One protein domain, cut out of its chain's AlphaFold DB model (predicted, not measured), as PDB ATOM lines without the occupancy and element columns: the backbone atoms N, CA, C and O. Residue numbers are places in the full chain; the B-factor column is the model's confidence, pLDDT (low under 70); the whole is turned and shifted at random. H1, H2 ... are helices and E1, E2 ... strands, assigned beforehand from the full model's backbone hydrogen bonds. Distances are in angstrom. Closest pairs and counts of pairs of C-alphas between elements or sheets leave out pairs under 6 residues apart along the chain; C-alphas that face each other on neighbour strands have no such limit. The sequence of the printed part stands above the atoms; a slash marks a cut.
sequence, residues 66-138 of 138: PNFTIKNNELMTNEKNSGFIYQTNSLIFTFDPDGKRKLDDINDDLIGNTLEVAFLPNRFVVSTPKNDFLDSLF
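What this domain is: This is residues 66 to 138 of the 138 residues of an uncharacterized protein of Melissococcus plutonius (strain ATCC 35311 / CIP 104052 / LMG 20360 / NCIMB 702443) (UniProt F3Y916). One four-stranded sheet, E3 to E6, makes the body; the small hairpin of E1 and E2 sits past one end of its strands, and past the other end runs a tail with the short helix H2, where residues 132 to 138 stick out. Between E4 and E5 the chain loops out from the sheet with the short helix H1, which only grazes it. The 73 printed residues hold two named helices and six named strands, in the order E1 E2 E3 E4 H1 E5 E6 H2; the sheet, E3 E4 E5 E6, is mixed. The class is mixed, helices and strands, with under half of the residues in named elements. The whole is only just compact, close to loose, with a radius of gyration of the C-alphas of 13.5 A, and elongated, spanning 42 by 24 by 19 A.

How they stand to each other: Inner strands E4, residues 91 to 95, and E5, residues 115 to 119, are parallel at 11 degrees, with N 92 and O 115 within hydrogen-bond range at 2.8 A. Edge strand E3, residues 84 to 87, forms an antiparallel hairpin with E4; N 84 and O 95 are 2.9 A apart. Edge strand E6, residues 124 to 127, forms one with E5; N 118 and O 125 are 2.8 A apart. E4, H1 (residues 103 to 107) and E5 make a strand-helix-strand unit, two parallel neighbours with a helix between, its crossover right-handed. The closest C-alphas of H1 and E6, Asn 107 and Ser 127, are 6.7 A apart. E1, residues 68 to 71, and E2, residues 74 to 77, form an antiparallel hairpin; N 69 and O 76 are 2.8 A apart. The closest C-alphas of E2 and E5, Leu 75 and Phe 119, are 7.6 A apart. H2, residues 132 to 135, is not on the sheet. H1 has every O i to N i+4 pair within hydrogen-bond range; H2 is too short for such a pair.

Where its parts are: E5 measures 13.6 A, E4 12.8 A, E6 10.1 A, E3 9.9 A, E1 and E2 9.8 A each, H1 6.7 A and H2 5.1 A. E1 begins at C-alpha 68 (-52.632, -33.930, -26.882); H2 ends at C-alpha 135 (-47.688, -67.442, -29.122).

The domain as a whole: The C-alphas farthest apart, Asn 78 and Ser 136, are 42.9 A apart. The printed part has no cut and no long link. Residues 107 to 113 and 130 to 138 have pLDDT under 70.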
ATOM      1  N   PRO A  66     -46.846 -34.295 -30.128       89.94
ATOM      2  CA  PRO A  66     -47.468 -32.994 -29.947       89.94
ATOM      3  C   PRO A  66     -48.238 -32.969 -28.628       89.94
ATOM      4  O   PRO A  66     -48.566 -34.004 -28.045       89.94
ATOM      5  N   ASN A  67     -48.612 -31.774 -28.176       91.75
ATOM      6  CA  ASN A  67     -49.548 -31.671 -27.064       91.75
ATOM      7  C   ASN A  67     -50.892 -32.297 -27.466       91.75
ATOM      8  O   ASN A  67     -51.507 -31.907 -28.465       91.75
ATOM      9  N   PHE A  68     -51.362 -33.250 -26.667       92.81
ATOM     10  CA  PHE A  68     -52.632 -33.930 -26.882       92.81
ATOM     11  C   PHE A  68     -53.454 -33.989 -25.595       92.81
ATOM     12  O   PHE A  68     -52.979 -33.736 -24.488       92.81
ATOM     13  N   THR A  69     -54.736 -34.287 -25.736       92.69
ATOM     14  CA  THR A  69     -55.657 -34.525 -24.627       92.69
ATOM     15  C   THR A  69     -56.612 -35.629 -25.036       92.69
ATOM     16  O   THR A  69     -56.955 -35.748 -26.206       92.69
ATOM     17  N   ILE A  70     -57.068 -36.421 -24.074       91.25
ATOM     18  CA  ILE A  70     -58.138 -37.388 -24.301       91.25
ATOM     19  C   ILE A  70     -59.420 -36.796 -23.714       91.25
ATOM     20  O   ILE A  70     -59.490 -36.545 -22.510       91.25
ATOM     21  N   LYS A  71     -60.423 -36.530 -24.555       92.31
ATOM     22  CA  LYS A  71     -61.753 -36.062 -24.129       92.31
ATOM     23  C   LYS A  71     -62.814 -36.947 -24.753       92.31
ATOM     24  O   LYS A  71     -62.734 -37.242 -25.933       92.31
ATOM     25  N   ASN A  72     -63.812 -37.350 -23.967       90.50
ATOM     26  CA  ASN A  72     -64.896 -38.226 -24.431       90.50
ATOM     27  C   ASN A  72     -64.381 -39.510 -25.108       90.50
ATOM     28  O   ASN A  72     -64.920 -39.932 -26.122       90.50
ATOM     29  N   ASN A  73     -63.318 -40.108 -24.554       89.06
ATOM     30  CA  ASN A  73     -62.616 -41.267 -25.121       89.06
ATOM     31  C   ASN A  73     -61.987 -41.037 -26.506       89.06
ATOM     32  O   ASN A  73     -61.566 -42.005 -27.133       89.06
ATOM     33  N   GLU A  74     -61.865 -39.784 -26.946       90.25
ATOM     34  CA  GLU A  74     -61.230 -39.423 -28.205       90.25
ATOM     35  C   GLU A  74     -59.893 -38.710 -27.992       90.25
ATOM     36  O   GLU A  74     -59.763 -37.808 -27.156       90.25
ATOM     37  N   LEU A  75     -58.892 -39.125 -28.762       90.62
ATOM     38  CA  LEU A  75     -57.590 -38.493 -28.868       90.62
ATOM     39  C   LEU A  75     -57.734 -37.177 -29.632       90.62
ATOM     40  O   LEU A  75     -58.018 -37.157 -30.825       90.62
ATOM     41  N   MET A  76     -57.505 -36.069 -28.936       88.44
ATOM     42  CA  MET A  76     -57.591 -34.725 -29.487       88.44
ATOM     43  C   MET A  76     -56.237 -34.030 -29.435       88.44
ATOM     44  O   MET A  76     -55.485 -34.145 -28.466       88.44
ATOM     45  N   THR A  77     -55.960 -33.214 -30.442       89.62
ATOM     46  CA  THR A  77     -54.824 -32.294 -30.451       89.62
ATOM     47  C   THR A  77     -55.204 -31.018 -31.188       89.62
ATOM     48  O   THR A  77     -56.066 -31.015 -32.065       89.62
ATOM     49  N   ASN A  78     -54.584 -29.912 -30.788       85.62
ATOM     50  CA  ASN A  78     -54.814 -28.611 -31.407       85.62
ATOM     51  C   ASN A  78     -53.962 -28.420 -32.674       85.62
ATOM     52  O   ASN A  78     -54.168 -27.460 -33.417       85.62
ATOM     53  N   GLU A  79     -53.004 -29.316 -32.920       84.62
ATOM     54  CA  GLU A  79     -52.130 -29.272 -34.087       84.62
ATOM     55  C   GLU A  79     -52.783 -29.971 -35.284       84.62
ATOM     56  O   GLU A  79     -53.106 -31.160 -35.242       84.62
ATOM     57  N   LYS A  80     -52.986 -29.221 -36.374       78.31
ATOM     58  CA  LYS A  80     -53.562 -29.750 -37.619       78.31
ATOM     59  C   LYS A  80     -52.566 -30.671 -38.321       78.31
ATOM     60  O   LYS A  80     -51.405 -30.304 -38.456       78.31
ATOM     61  N   ASN A  81     -53.046 -31.799 -38.857       78.81
ATOM     62  CA  ASN A  81     -52.219 -32.806 -39.542       78.81
ATOM     63  C   ASN A  81     -51.039 -33.300 -38.693       78.81
ATOM     64  O   ASN A  81     -49.963 -33.579 -39.209       78.81
ATOM     65  N   SER A  82     -51.260 -33.408 -37.389       84.12
ATOM     66  CA  SER A  82     -50.281 -33.858 -36.400       84.12
ATOM     67  C   SER A  82     -50.079 -35.369 -36.380       84.12
ATOM     68  O   SER A  82     -49.262 -35.854 -35.605       84.12
ATOM     69  N   GLY A  83     -50.815 -36.122 -37.202       89.00
ATOM     70  CA  GLY A  83     -50.625 -37.560 -37.312       89.00
ATOM     71  C   GLY A  83     -49.246 -37.900 -37.885       89.00
ATOM     72  O   GLY A  83     -48.856 -37.356 -38.919       89.00
ATOM     73  N   PHE A  84     -48.514 -38.798 -37.229       90.44
ATOM     74  CA  PHE A  84     -47.186 -39.227 -37.659       90.44
ATOM     75  C   PHE A  84     -46.913 -40.690 -37.315       90.44
ATOM     76  O   PHE A  84     -47.540 -41.286 -36.438       90.44
ATOM     77  N   ILE A  85     -45.928 -41.244 -38.014       89.62
ATOM     78  CA  ILE A  85     -45.359 -42.561 -37.752       89.62
ATOM     79  C   ILE A  85     -43.885 -42.335 -37.450       89.62
ATOM     80  O   ILE A  85     -43.186 -41.670 -38.216       89.62
ATOM     81  N   TYR A  86     -43.421 -42.855 -36.325       89.19
ATOM     82  CA  TYR A  86     -42.032 -42.772 -35.913       89.19
ATOM     83  C   TYR A  86     -41.495 -44.172 -35.679       89.19
ATOM     84  O   TYR A  86     -41.944 -44.877 -34.780       89.19
ATOM     85  N   GLN A  87     -40.525 -44.563 -36.495       87.31
ATOM     86  CA  GLN A  87     -39.892 -45.868 -36.412       87.31
ATOM     87  C   GLN A  87     -38.512 -45.742 -35.776       87.31
ATOM     88  O   GLN A  87     -37.682 -44.929 -36.188       87.31
ATOM     89  N   THR A  88     -38.264 -46.586 -34.786       83.94
ATOM     90  CA  THR A  88     -36.947 -46.826 -34.212       83.94
ATOM     91  C   THR A  88     -36.517 -48.268 -34.465       83.94
ATOM     92  O   THR A  88     -37.167 -49.013 -35.196       83.94
ATOM     93  N   ASN A  89     -35.399 -48.673 -33.863       79.38
ATOM     94  CA  ASN A  89     -34.905 -50.042 -33.984       79.38
ATOM     95  C   ASN A  89     -35.757 -51.046 -33.192       79.38
ATOM     96  O   ASN A  89     -35.732 -52.232 -33.504       79.38
ATOM     97  N   SER A  90     -36.461 -50.583 -32.153       79.81
ATOM     98  CA  SER A  90     -37.212 -51.437 -31.226       79.81
ATOM     99  C   SER A  90     -38.723 -51.186 -31.233       79.81
ATOM    100  O   SER A  90     -39.482 -52.060 -30.806       79.81
ATOM    101  N   LEU A  91     -39.168 -50.033 -31.746       86.00
ATOM    102  CA  LEU A  91     -40.556 -49.591 -31.683       86.00
ATOM    103  C   LEU A  91     -40.997 -48.878 -32.971       86.00
ATOM    104  O   LEU A  91     -40.320 -47.976 -33.461       86.00
ATOM    105  N   ILE A  92     -42.172 -49.228 -33.480       88.69
ATOM    106  CA  ILE A  92     -42.935 -48.403 -34.420       88.69
ATOM    107  C   ILE A  92     -44.021 -47.704 -33.612       88.69
ATOM    108  O   ILE A  92     -44.838 -48.348 -32.957       88.69
ATOM    109  N   PHE A  93     -44.016 -46.376 -33.620       91.31
ATOM    110  CA  PHE A  93     -45.009 -45.574 -32.925       91.31
ATOM    111  C   PHE A  93     -45.876 -44.812 -33.915       91.31
ATOM    112  O   PHE A  93     -45.369 -44.042 -34.727       91.31
ATOM    113  N   THR A  94     -47.187 -44.982 -33.806       92.50
ATOM    114  CA  THR A  94     -48.171 -44.272 -34.622       92.50
ATOM    115  C   THR A  94     -48.991 -43.342 -33.743       92.50
ATOM    116  O   THR A  94     -49.607 -43.776 -32.774       92.50
ATOM    117  N   PHE A  95     -49.049 -42.068 -34.108       93.44
ATOM    118  CA  PHE A  95     -49.988 -41.101 -33.554       93.44
ATOM    119  C   PHE A  95     -50.943 -40.688 -34.667       93.44
ATOM    120  O   PHE A  95     -50.505 -40.131 -35.667       93.44
ATOM    121  N   ASP A  96     -52.230 -40.987 -34.532       92.19
ATOM    122  CA  ASP A  96     -53.234 -40.715 -35.560       92.19
ATOM    123  C   ASP A  96     -54.556 -40.250 -34.930       92.19
ATOM    124  O   ASP A  96     -55.504 -41.027 -34.799       92.19
ATOM    125  N   PRO A  97     -54.641 -38.976 -34.513       91.38
ATOM    126  CA  PRO A  97     -55.870 -38.404 -33.963       91.38
ATOM    127  C   PRO A  97     -56.972 -38.243 -35.022       91.38
ATOM    128  O   PRO A  97     -58.148 -38.186 -34.674       91.38
ATOM    129  N   ASP A  98     -56.610 -38.193 -36.308       89.75
ATOM    130  CA  ASP A  98     -57.543 -37.979 -37.420       89.75
ATOM    131  C   ASP A  98     -58.164 -39.292 -37.938       89.75
ATOM    132  O   ASP A  98     -59.077 -39.258 -38.765       89.75
ATOM    133  N   GLY A  99     -57.668 -40.451 -37.489       88.38
ATOM    134  CA  GLY A  99     -58.174 -41.767 -37.888       88.38
ATOM    135  C   GLY A  99     -57.909 -42.111 -39.351       88.38
ATOM    136  O   GLY A  99     -58.728 -42.770 -39.994       88.38
ATOM    137  N   LYS A 100     -56.787 -41.642 -39.899       86.38
ATOM    138  CA  LYS A 100     -56.371 -41.913 -41.279       86.38
ATOM    139  C   LYS A 100     -55.917 -43.365 -41.484       86.38
ATOM    140  O   LYS A 100     -55.952 -43.831 -42.620       86.38
ATOM    141  N   ARG A 101     -55.504 -44.068 -40.425       80.88
ATOM    142  CA  ARG A 101     -54.970 -45.442 -40.446       80.88
ATOM    143  C   ARG A 101     -55.964 -46.435 -39.841       80.88
ATOM    144  O   ARG A 101     -56.607 -46.162 -38.823       80.88
ATOM    145  N   LYS A 102     -56.094 -47.615 -40.450       80.44
ATOM    146  CA  LYS A 102     -56.925 -48.720 -39.944       80.44
ATOM    147  C   LYS A 102     -56.099 -49.700 -39.106       80.44
ATOM    148  O   LYS A 102     -54.881 -49.622 -39.068       80.44
ATOM    149  N   LEU A 103     -56.777 -50.623 -38.408       73.88
ATOM    150  CA  LEU A 103     -56.126 -51.709 -37.646       73.88
ATOM    151  C   LEU A 103     -55.187 -52.546 -38.506       73.88
ATOM    152  O   LEU A 103     -54.111 -52.918 -38.054       73.88
ATOM    153  N   ASP A 104     -55.639 -52.869 -39.711       74.25
ATOM    154  CA  ASP A 104     -54.923 -53.785 -40.591       74.25
ATOM    155  C   ASP A 104     -53.620 -53.137 -41.082       74.25
ATOM    156  O   ASP A 104     -52.578 -53.778 -41.055       74.25
ATOM    157  N   ASP A 105     -53.651 -51.823 -41.347       72.75
ATOM    158  CA  ASP A 105     -52.476 -51.029 -41.738       72.75
ATOM    159  C   ASP A 105     -51.407 -50.928 -40.634       72.75
ATOM    160  O   ASP A 105     -50.276 -50.558 -40.917       72.75
ATOM    161  N   ILE A 106     -51.782 -51.174 -39.376       74.12
ATOM    162  CA  ILE A 106     -50.864 -51.185 -38.228       74.12
ATOM    163  C   ILE A 106     -50.158 -52.542 -38.237       74.12
ATOM    164  O   ILE A 106     -48.969 -52.631 -38.475       74.12
ATOM    165  N   ASN A 107     -50.912 -53.640 -38.169       68.44
ATOM    166  CA  ASN A 107     -50.327 -54.984 -38.099       68.44
ATOM    167  C   ASN A 107     -49.436 -55.373 -39.296       68.44
ATOM    168  O   ASN A 107     -48.548 -56.213 -39.131       68.44
ATOM    169  N   ASP A 108     -49.667 -54.793 -40.476       67.00
ATOM    170  CA  ASP A 108     -48.846 -55.026 -41.669       67.00
ATOM    171  C   ASP A 108     -47.491 -54.282 -41.633       67.00
ATOM    172  O   ASP A 108     -46.559 -54.682 -42.335       67.00
ATOM    173  N   ASP A 109     -47.332 -53.258 -40.780       64.44
ATOM    174  CA  ASP A 109     -46.082 -52.495 -40.605       64.44
ATOM    175  C   ASP A 109     -45.036 -53.247 -39.751       64.44
ATOM    176  O   ASP A 109     -43.875 -52.826 -39.656       64.44
ATOM    177  N   LEU A 110     -45.407 -54.381 -39.141       64.50
ATOM    178  CA  LEU A 110     -44.520 -55.211 -38.322       64.50
ATOM    179  C   LEU A 110     -43.427 -55.889 -39.169       64.50
ATOM    180  O   LEU A 110     -43.522 -57.052 -39.562       64.50
ATOM    181  N   ILE A 111     -42.328 -55.175 -39.409       61.31
ATOM    182  CA  ILE A 111     -41.122 -55.721 -40.039       61.31
ATOM    183  C   ILE A 111     -40.155 -56.205 -38.952       61.31
ATOM    184  O   ILE A 111     -39.470 -55.406 -38.319       61.31
ATOM    185  N   GLY A 112     -40.028 -57.521 -38.774       64.44
ATOM    186  CA  GLY A 112     -39.022 -58.116 -37.887       64.44
ATOM    187  C   GLY A 112     -39.487 -58.265 -36.435       64.44
ATOM    188  O   GLY A 112     -40.538 -58.840 -36.184       64.44
ATOM    189  N   ASN A 113     -38.670 -57.823 -35.470       68.69
ATOM    190  CA  ASN A 113     -38.881 -58.060 -34.030       68.69
ATOM    191  C   ASN A 113     -39.271 -56.782 -33.257       68.69
ATOM    192  O   ASN A 113     -39.036 -56.680 -32.052       68.69
ATOM    193  N   THR A 114     -39.812 -55.800 -33.973       74.50
ATOM    194  CA  THR A 114     -40.209 -54.475 -33.490       74.50
ATOM    195  C   THR A 114     -41.580 -54.542 -32.835       74.50
ATOM    196  O   THR A 114     -42.502 -55.141 -33.383       74.50
ATOM    197  N   LEU A 115     -41.723 -53.922 -31.666       81.50
ATOM    198  CA  LEU A 115     -43.036 -53.682 -31.075       81.50
ATOM    199  C   LEU A 115     -43.719 -52.559 -31.847       81.50
ATOM    200  O   LEU A 115     -43.053 -51.619 -32.274       81.50
ATOM    201  N   GLU A 116     -45.035 -52.616 -31.990       86.56
ATOM    202  CA  GLU A 116     -45.796 -51.510 -32.552       86.56
ATOM    203  C   GLU A 116     -46.806 -50.982 -31.547       86.56
ATOM    204  O   GLU A 116     -47.513 -51.727 -30.867       86.56
ATOM    205  N   VAL A 117     -46.858 -49.662 -31.438       89.56
ATOM    206  CA  VAL A 117     -47.719 -48.950 -30.509       89.56
ATOM    207  C   VAL A 117     -48.439 -47.844 -31.266       89.56
ATOM    208  O   VAL A 117     -47.802 -46.989 -31.873       89.56
ATOM    209  N   ALA A 118     -49.768 -47.828 -31.206       91.25
ATOM    210  CA  ALA A 118     -50.578 -46.849 -31.918       91.25
ATOM    211  C   ALA A 118     -51.577 -46.134 -31.001       91.25
ATOM    212  O   ALA A 118     -52.385 -46.753 -30.305       91.25
ATOM    213  N   PHE A 119     -51.536 -44.807 -31.045       92.69
ATOM    214  CA  PHE A 119     -52.498 -43.885 -30.457       92.69
ATOM    215  C   PHE A 119     -53.468 -43.457 -31.556       92.69
ATOM    216  O   PHE A 119     -53.129 -42.638 -32.408       92.69
ATOM    217  N   LEU A 120     -54.661 -44.041 -31.548       92.00
ATOM    218  CA  LEU A 120     -55.703 -43.824 -32.552       92.00
ATOM    219  C   LEU A 120     -56.850 -43.018 -31.941       92.00
ATOM    220  O   LEU A 120     -56.860 -42.836 -30.720       92.00
ATOM    221  N   PRO A 121     -57.851 -42.578 -32.731       91.69
ATOM    222  CA  PRO A 121     -58.855 -41.649 -32.236       91.69
ATOM    223  C   PRO A 121     -59.556 -42.174 -30.992       91.69
ATOM    224  O   PRO A 121     -59.641 -41.461 -30.012       91.69
ATOM    225  N   ASN A 122     -59.984 -43.434 -30.974       91.62
ATOM    226  CA  ASN A 122     -60.802 -43.985 -29.891       91.62
ATOM    227  C   ASN A 122     -60.154 -45.147 -29.129       91.62
ATOM    228  O   ASN A 122     -60.820 -45.802 -28.324       91.62
ATOM    229  N   ARG A 123     -58.883 -45.462 -29.404       89.25
ATOM    230  CA  ARG A 123     -58.217 -46.611 -28.787       89.25
ATOM    231  C   ARG A 123     -56.702 -46.512 -28.816       89.25
ATOM    232  O   ARG A 123     -56.103 -45.895 -29.691       89.25
ATOM    233  N   PHE A 124     -56.107 -47.218 -27.870       89.06
ATOM    234  CA  PHE A 124     -54.685 -47.493 -27.812       89.06
ATOM    235  C   PHE A 124     -54.453 -48.937 -28.255       89.06
ATOM    236  O   PHE A 124     -55.133 -49.843 -27.769       89.06
ATOM    237  N   VAL A 125     -53.539 -49.151 -29.198       89.44
ATOM    238  CA  VAL A 125     -53.214 -50.478 -29.729       89.44
ATOM    239  C   VAL A 125     -51.755 -50.777 -29.434       89.44
ATOM    240  O   VAL A 125     -50.889 -49.939 -29.670       89.44
ATOM    241  N   VAL A 126     -51.499 -51.984 -28.943       87.56
ATOM    242  CA  VAL A 126     -50.159 -52.560 -28.856       87.56
ATOM    243  C   VAL A 126     -50.180 -53.824 -29.695       87.56
ATOM    244  O   VAL A 126     -51.005 -54.702 -29.446       87.56
ATOM    245  N   SER A 127     -49.297 -53.893 -30.683       84.06
ATOM    246  CA  SER A 127     -49.085 -55.077 -31.502       84.06
ATOM    247  C   SER A 127     -47.680 -55.606 -31.254       84.06
ATOM    248  O   SER A 127     -46.701 -54.856 -31.203       84.06
ATOM    249  N   THR A 128     -47.582 -56.909 -31.026       76.94
ATOM    250  CA  THR A 128     -46.307 -57.592 -30.825       76.94
ATOM    251  C   THR A 128     -45.906 -58.295 -32.114       76.94
ATOM    252  O   THR A 128     -46.779 -58.828 -32.803       76.94
ATOM    253  N   PRO A 129     -44.603 -58.364 -32.433       71.62
ATOM    254  CA  PRO A 129     -44.148 -59.131 -33.580       71.62
ATOM    255  C   PRO A 129     -44.595 -60.585 -33.416       71.62
ATOM    256  O   PRO A 129     -44.461 -61.157 -32.330       71.62
ATOM    257  N   LYS A 130     -45.129 -61.178 -34.490       65.31
ATOM    258  CA  LYS A 130     -45.492 -62.599 -34.505       65.31
ATOM    259  C   LYS A 130     -44.231 -63.416 -34.264       65.31
ATOM    260  O   LYS A 130     -43.346 -63.462 -35.118       65.31
ATOM    261  N   ASN A 131     -44.132 -64.026 -33.089       63.00
ATOM    262  CA  ASN A 131     -43.072 -64.967 -32.789       63.00
ATOM    263  C   ASN A 131     -43.666 -66.195 -32.093       63.00
ATOM    264  O   ASN A 131     -44.496 -66.077 -31.191       63.00
ATOM    265  N   ASP A 132     -43.200 -67.373 -32.510       57.56
ATOM    266  CA  ASP A 132     -43.679 -68.661 -31.995       57.56
ATOM    267  C   ASP A 132     -43.496 -68.788 -30.469       57.56
ATOM    268  O   ASP A 132     -44.171 -69.579 -29.818       57.56
ATOM    269  N   PHE A 133     -42.579 -68.013 -29.876       60.16
ATOM    270  CA  PHE A 133     -42.311 -68.041 -28.441       60.16
ATOM    271  C   PHE A 133     -43.426 -67.377 -27.619       60.16
ATOM    272  O   PHE A 133     -43.898 -67.973 -26.657       60.16
ATOM    273  N   LEU A 134     -43.873 -66.174 -27.979       55.91
ATOM    274  CA  LEU A 134     -44.952 -65.453 -27.304       55.91
ATOM    275  C   LEU A 134     -46.303 -66.112 -27.580       55.91
ATOM    276  O   LEU A 134     -47.104 -66.217 -26.655       55.91
ATOM    277  N   ASP A 135     -46.504 -66.640 -28.789       59.19
ATOM    278  CA  ASP A 135     -47.688 -67.442 -29.122       59.19
ATOM    279  C   ASP A 135     -47.734 -68.760 -28.328       59.19
ATOM    280  O   ASP A 135     -48.806 -69.306 -28.108       59.19
ATOM    281  N   SER A 136     -46.590 -69.273 -27.853       54.84
ATOM    282  CA  SER A 136     -46.543 -70.459 -26.979       54.84
ATOM    283  C   SER A 136     -46.795 -70.167 -25.493       54.84
ATOM    284  O   SER A 136     -46.917 -71.102 -24.698       54.84
ATOM    285  N   LEU A 137     -46.837 -68.887 -25.099       50.22
ATOM    286  CA  LEU A 137     -47.078 -68.460 -23.716       50.22
ATOM    287  C   LEU A 137     -48.558 -68.164 -23.413       50.22
ATOM    288  O   LEU A 137     -48.891 -68.027 -22.232       50.22
ATOM    289  N   PHE A 138     -49.423 -68.081 -24.431       42.09
ATOM    290  CA  PHE A 138     -50.862 -67.800 -24.321       42.09
ATOM    291  C   PHE A 138     -51.704 -68.830 -25.082       42.09
ATOM    292  O   PHE A 138     -52.911 -68.928 -24.761       42.09
TER     293      PHE A 138